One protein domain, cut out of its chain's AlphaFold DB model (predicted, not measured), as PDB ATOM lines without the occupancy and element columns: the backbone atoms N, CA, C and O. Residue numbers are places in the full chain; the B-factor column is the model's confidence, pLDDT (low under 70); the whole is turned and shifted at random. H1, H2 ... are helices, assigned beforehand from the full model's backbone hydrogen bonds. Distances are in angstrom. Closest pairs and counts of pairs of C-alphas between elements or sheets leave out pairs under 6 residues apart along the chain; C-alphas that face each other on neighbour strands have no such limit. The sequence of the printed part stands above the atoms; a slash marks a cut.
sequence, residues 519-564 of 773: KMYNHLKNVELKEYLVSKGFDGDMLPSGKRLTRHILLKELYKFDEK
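What this domain is: This is residues 519 to 564 of the 773 residues of the protein "Zn(2)-C6 fungal-type domain-containing protein" of Botrytis galanthina (UniProt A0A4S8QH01). Two helices set crosswise, H1 and then H2, are joined by a wide loop, residues 536 to 550, that swings out at one end of the model. The last part of H2 passes over the later half of H1 with a loose fit, while residues 519 to 527 of H1 stick out as a free arm and add to the length. The printed part has 46 residues with two named helices, H1 then H2, and no named strand; the class is all helix. It is only just compact, close to loose, with a radius of gyration of the C-alphas of 11.1 A, and it is elongated, spanning 33 by 18 by 17 A.

Where its parts are: H1, residues 519 to 535, begins at C-alpha 519 at (-3.583, 46.331, -21.653) and ends at C-alpha 535 at (15.141, 47.743, -37.347), 24.5 A from first to last C-alpha. Residues 536 to 550 follow with no named element. H2, residues 551 to 564, measures 20.0 A and ends at C-alpha 564 at (14.643, 57.999, -27.289).

How they stand to each other: H1 and H2 are close but not clearly touching, with 2 pairs of C-alphas within 8 A. Their closest C-alphas, those of Leu 529 and Phe 561, are 7.6 A apart. Their lines stand about perpendicular, at 78 degrees, and their centres are 13.0 A apart. In H1 and H2 every O i to N i+4 pair is within hydrogen-bond range.

The domain as a whole: The two C-alphas farthest apart are those of Lys 519 and Ser 545, at 34.2 A. Without residues 519 to 527, which stand free, the body spans 27 by 19 by 11 A. The link from H1 to H2 is long, with 15 residues, and the printed part has no cut. The mean pLDDT of the printed part is 80.8; residues 519 to 521, 523 to 524, 542 and 544 are under 70.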
ATOM      1  N   LYS A 519      -3.974  47.537 -20.896       63.44
ATOM      2  CA  LYS A 519      -3.583  46.331 -21.653       63.44
ATOM      3  C   LYS A 519      -3.305  46.647 -23.119       63.44
ATOM      4  O   LYS A 519      -2.326  46.142 -23.658       63.44
ATOM      5  N   MET A 520      -4.123  47.500 -23.736       55.50
ATOM      6  CA  MET A 520      -3.929  47.947 -25.119       55.50
ATOM      7  C   MET A 520      -2.608  48.712 -25.280       55.50
ATOM      8  O   MET A 520      -1.820  48.385 -26.162       55.50
ATOM      9  N   TYR A 521      -2.304  49.637 -24.363       64.69
ATOM     10  CA  TYR A 521      -1.039  50.379 -24.340       64.69
ATOM     11  C   TYR A 521       0.181  49.453 -24.181       64.69
ATOM     12  O   TYR A 521       1.152  49.558 -24.927       64.69
ATOM     13  N   ASN A 522       0.110  48.472 -23.270       74.94
ATOM     14  CA  ASN A 522       1.158  47.456 -23.142       74.94
ATOM     15  C   ASN A 522       1.273  46.554 -24.382       74.94
ATOM     16  O   ASN A 522       2.361  46.058 -24.659       74.94
ATOM     17  N   HIS A 523       0.197  46.316 -25.138       66.94
ATOM     18  CA  HIS A 523       0.282  45.552 -26.382       66.94
ATOM     19  C   HIS A 523       1.001  46.348 -27.479       66.94
ATOM     20  O   HIS A 523       1.958  45.833 -28.052       66.94
ATOM     21  N   LEU A 524       0.613  47.611 -27.690       57.94
ATOM     22  CA  LEU A 524       1.232  48.516 -28.666       57.94
ATOM     23  C   LEU A 524       2.731  48.708 -28.394       57.94
ATOM     24  O   LEU A 524       3.540  48.429 -29.275       57.94
ATOM     25  N   LYS A 525       3.126  49.006 -27.148       83.06
ATOM     26  CA  LYS A 525       4.549  49.150 -26.785       83.06
ATOM     27  C   LYS A 525       5.376  47.874 -27.024       83.06
ATOM     28  O   LYS A 525       6.570  47.954 -27.303       83.06
ATOM     29  N   ASN A 526       4.766  46.686 -26.946       80.69
ATOM     30  CA  ASN A 526       5.441  45.426 -27.294       80.69
ATOM     31  C   ASN A 526       5.562  45.199 -28.815       80.69
ATOM     32  O   ASN A 526       6.464  44.475 -29.235       80.69
ATOM     33  N   VAL A 527       4.694  45.800 -29.638       84.00
ATOM     34  CA  VAL A 527       4.831  45.809 -31.106       84.00
ATOM     35  C   VAL A 527       5.933  46.788 -31.514       84.00
ATOM     36  O   VAL A 527       6.893  46.374 -32.159       84.00
ATOM     37  N   GLU A 528       5.874  48.032 -31.038       86.75
ATOM     38  CA  GLU A 528       6.865  49.085 -31.316       86.75
ATOM     39  C   GLU A 528       8.288  48.668 -30.908       86.75
ATOM     40  O   GLU A 528       9.239  48.830 -31.672       86.75
ATOM     41  N   LEU A 529       8.448  48.050 -29.729       87.38
ATOM     42  CA  LEU A 529       9.734  47.508 -29.282       87.38
ATOM     43  C   LEU A 529      10.236  46.374 -30.191       87.38
ATOM     44  O   LEU A 529      11.438  46.265 -30.436       87.38
ATOM     45  N   LYS A 530       9.336  45.519 -30.692       85.19
ATOM     46  CA  LYS A 530       9.697  44.428 -31.606       85.19
ATOM     47  C   LYS A 530      10.145  44.982 -32.959       85.19
ATOM     48  O   LYS A 530      11.164  44.537 -33.477       85.19
ATOM     49  N   GLU A 531       9.439  45.971 -33.497       86.75
ATOM     50  CA  GLU A 531       9.812  46.658 -34.739       86.75
ATOM     51  C   GLU A 531      11.123  47.438 -34.584       86.75
ATOM     52  O   GLU A 531      11.994  47.348 -35.449       86.75
ATOM     53  N   TYR A 532      11.344  48.100 -33.441       89.25
ATOM     54  CA  TYR A 532      12.628  48.720 -33.112       89.25
ATOM     55  C   TYR A 532      13.773  47.698 -33.116       89.25
ATOM     56  O   TYR A 532      14.815  47.951 -33.722       89.25
ATOM     57  N   LEU A 533      13.591  46.527 -32.499       89.38
ATOM     58  CA  LEU A 533      14.602  45.465 -32.495       89.38
ATOM     59  C   LEU A 533      14.853  44.906 -33.909       89.38
ATOM     60  O   LEU A 533      16.012  44.803 -34.318       89.38
ATOM     61  N   VAL A 534      13.809  44.659 -34.704       90.50
ATOM     62  CA  VAL A 534      13.956  44.256 -36.117       90.50
ATOM     63  C   VAL A 534      14.703  45.329 -36.925       90.50
ATOM     64  O   VAL A 534      15.635  45.000 -37.658       90.50
ATOM     65  N   SER A 535      14.421  46.622 -36.709       88.56
ATOM     66  CA  SER A 535      15.141  47.743 -37.347       88.56
ATOM     67  C   SER A 535      16.632  47.834 -36.971       88.56
ATOM     68  O   SER A 535      17.416  48.493 -37.654       88.56
ATOM     69  N   LYS A 536      17.045  47.163 -35.886       88.75
ATOM     70  CA  LYS A 536      18.446  47.016 -35.454       88.75
ATOM     71  C   LYS A 536      19.078  45.686 -35.885       88.75
ATOM     72  O   LYS A 536      20.204  45.400 -35.482       88.75
ATOM     73  N   GLY A 537      18.392  44.897 -36.713       86.56
ATOM     74  CA  GLY A 537      18.877  43.612 -37.218       86.56
ATOM     75  C   GLY A 537      18.771  42.459 -36.215       86.56
ATOM     76  O   GLY A 537      19.463  41.458 -36.377       86.56
ATOM     77  N   PHE A 538      17.945  42.581 -35.170       91.44
ATOM     78  CA  PHE A 538      17.612  41.445 -34.311       91.44
ATOM     79  C   PHE A 538      16.485  40.632 -34.953       91.44
ATOM     80  O   PHE A 538      15.322  41.030 -34.890       91.44
ATOM     81  N   ASP A 539      16.835  39.489 -35.543       82.62
ATOM     82  CA  ASP A 539      15.865  38.507 -36.028       82.62
ATOM     83  C   ASP A 539      15.880  37.270 -35.112       82.62
ATOM     84  O   ASP A 539      16.865  36.527 -35.022       82.62
ATOM     85  N   GLY A 540      14.804  37.105 -34.341       83.50
ATOM     86  CA  GLY A 540      14.699  36.108 -33.273       83.50
ATOM     87  C   GLY A 540      15.678  36.311 -32.102       83.50
ATOM     88  O   GLY A 540      16.097  37.421 -31.781       83.50
ATOM     89  N   ASP A 541      16.050  35.208 -31.443       73.81
ATOM     90  CA  ASP A 541      16.918  35.184 -30.248       73.81
ATOM     91  C   ASP A 541      18.407  35.495 -30.534       73.81
ATOM     92  O   ASP A 541      19.268  35.251 -29.679       73.81
ATOM     93  N   MET A 542      18.756  35.977 -31.731       56.75
ATOM     94  CA  MET A 542      20.133  36.051 -32.227       56.75
ATOM     95  C   MET A 542      20.526  37.475 -32.640       56.75
ATOM     96  O   MET A 542      19.828  38.164 -33.374       56.75
ATOM     97  N   LEU A 543      21.704  37.908 -32.186       77.50
ATOM     98  CA  LEU A 543      22.397  39.090 -32.704       77.50
ATOM     99  C   LEU A 543      22.900  38.848 -34.141       77.50
ATOM    100  O   LEU A 543      23.322  37.723 -34.431       77.50
ATOM    101  N   PRO A 544      23.088  39.907 -34.956       64.50
ATOM    102  CA  PRO A 544      23.868  39.856 -36.203       64.50
ATOM    103  C   PRO A 544      25.270  39.238 -36.056       64.50
ATOM    104  O   PRO A 544      25.850  38.748 -37.017       64.50
ATOM    105  N   SER A 545      25.828  39.224 -34.839       77.88
ATOM    106  CA  SER A 545      27.102  38.571 -34.518       77.88
ATOM    107  C   SER A 545      26.988  37.067 -34.200       77.88
ATOM    108  O   SER A 545      27.894  36.525 -33.565       77.88
ATOM    109  N   GLY A 546      25.858  36.415 -34.497       73.94
ATOM    110  CA  GLY A 546      25.610  34.991 -34.219       73.94
ATOM    111  C   GLY A 546      25.543  34.619 -32.730       73.94
ATOM    112  O   GLY A 546      25.709  33.454 -32.374       73.94
ATOM    113  N   LYS A 547      25.349  35.598 -31.835       80.12
ATOM    114  CA  LYS A 547      25.320  35.393 -30.376       80.12
ATOM    115  C   LYS A 547      23.886  35.445 -29.861       80.12
ATOM    116  O   LYS A 547      23.136  36.333 -30.255       80.12
ATOM    117  N   ARG A 548      23.537  34.548 -28.934       75.56
ATOM    118  CA  ARG A 548      22.229  34.574 -28.267       75.56
ATOM    119  C   ARG A 548      22.010  35.866 -27.487       75.56
ATOM    120  O   ARG A 548      22.914  36.361 -26.807       75.56
ATOM    121  N   LEU A 549      20.785  36.367 -27.554       84.56
ATOM    122  CA  LEU A 549      20.346  37.576 -26.885       84.56
ATOM    123  C   LEU A 549      20.285  37.350 -25.366       84.56
ATOM    124  O   LEU A 549      19.535  36.511 -24.871       84.56
ATOM    125  N   THR A 550      21.104  38.074 -24.599       89.88
ATOM    126  CA  THR A 550      21.104  37.964 -23.131       89.88
ATOM    127  C   THR A 550      20.188  39.012 -22.505       89.88
ATOM    128  O   THR A 550      20.033  40.117 -23.028       89.88
ATOM    129  N   ARG A 551      19.628  38.706 -21.325       79.12
ATOM    130  CA  ARG A 551      18.763  39.628 -20.563       79.12
ATOM    131  C   ARG A 551      19.401  41.008 -20.341       79.12
ATOM    132  O   ARG A 551      18.694  42.005 -20.332       79.12
ATOM    133  N   HIS A 552      20.726  41.074 -20.189       82.38
ATOM    134  CA  HIS A 552      21.452  42.338 -20.031       82.38
ATOM    135  C   HIS A 552      21.471  43.182 -21.319       82.38
ATOM    136  O   HIS A 552      21.356  44.401 -21.243       82.38
ATOM    137  N   ILE A 553      21.566  42.549 -22.495       83.75
ATOM    138  CA  ILE A 553      21.515  43.246 -23.791       83.75
ATOM    139  C   ILE A 553      20.094  43.755 -24.060       83.75
ATOM    140  O   ILE A 553      19.935  44.929 -24.374       83.75
ATOM    141  N   LEU A 554      19.067  42.925 -23.827       85.19
ATOM    142  CA  LEU A 554      17.661  43.350 -23.910       85.19
ATOM    143  C   LEU A 554      17.371  44.566 -23.023       85.19
ATOM    144  O   LEU A 554      16.825  45.552 -23.504       85.19
ATOM    145  N   LEU A 555      17.785  44.529 -21.751       84.31
ATOM    146  CA  LEU A 555      17.615  45.661 -20.833       84.31
ATOM    147  C   LEU A 555      18.364  46.917 -21.308       84.31
ATOM    148  O   LEU A 555      17.854  48.021 -21.150       84.31
ATOM    149  N   LYS A 556      19.551  46.772 -21.910       88.81
ATOM    150  CA  LYS A 556      20.335  47.910 -22.410       88.81
ATOM    151  C   LYS A 556      19.697  48.589 -23.626       88.81
ATOM    152  O   LYS A 556      19.736  49.812 -23.707       88.81
ATOM    153  N   GLU A 557      19.109  47.827 -24.549       88.94
ATOM    154  CA  GLU A 557      18.395  48.413 -25.691       88.94
ATOM    155  C   GLU A 557      17.000  48.934 -25.296       88.94
ATOM    156  O   GLU A 557      16.599  49.981 -25.792       88.94
ATOM    157  N   LEU A 558      16.323  48.308 -24.322       87.00
ATOM    158  CA  LEU A 558      15.113  48.852 -23.679       87.00
ATOM    159  C   LEU A 558      15.352  50.245 -23.078       87.00
ATOM    160  O   LEU A 558      14.590  51.166 -23.358       87.00
ATOM    161  N   TYR A 559      16.435  50.434 -22.313       86.06
ATOM    162  CA  TYR A 559      16.760  51.749 -21.747       86.06
ATOM    163  C   TYR A 559      16.990  52.824 -22.821       86.06
ATOM    164  O   TYR A 559      16.578  53.962 -22.624       86.06
ATOM    165  N   LYS A 560      17.594  52.474 -23.966       86.19
ATOM    166  CA  LYS A 560      17.749  53.400 -25.105       86.19
ATOM    167  C   LYS A 560      16.430  53.705 -25.813       86.19
ATOM    168  O   LYS A 560      16.289  54.791 -26.363       86.19
ATOM    169  N   PHE A 561      15.502  52.749 -25.851       89.88
ATOM    170  CA  PHE A 561      14.165  52.956 -26.404       89.88
ATOM    171  C   PHE A 561      13.397  53.966 -25.542       89.88
ATOM    172  O   PHE A 561      12.987  55.006 -26.045       89.88
ATOM    173  N   ASP A 562      13.323  53.738 -24.226       85.88
ATOM    174  CA  ASP A 562      12.669  54.664 -23.290       85.88
ATOM    175  C   ASP A 562      13.332  56.059 -23.254       85.88
ATOM    176  O   ASP A 562      12.641  57.065 -23.102       85.88
ATOM    177  N   GLU A 563      14.658  56.135 -23.435       84.69
ATOM    178  CA  GLU A 563      15.409  57.398 -23.532       84.69
ATOM    179  C   GLU A 563      15.182  58.132 -24.867       84.69
ATOM    180  O   GLU A 563      15.148  59.362 -24.883       84.69
ATOM    181  N   LYS A 564      14.969  57.409 -25.979       83.50
ATOM    182  CA  LYS A 564      14.643  57.999 -27.289       83.50
ATOM    183  C   LYS A 564      13.210  58.538 -27.342       83.50
ATOM    184  O   LYS A 564      12.996  59.594 -27.931       83.50
TER     185      LYS A 564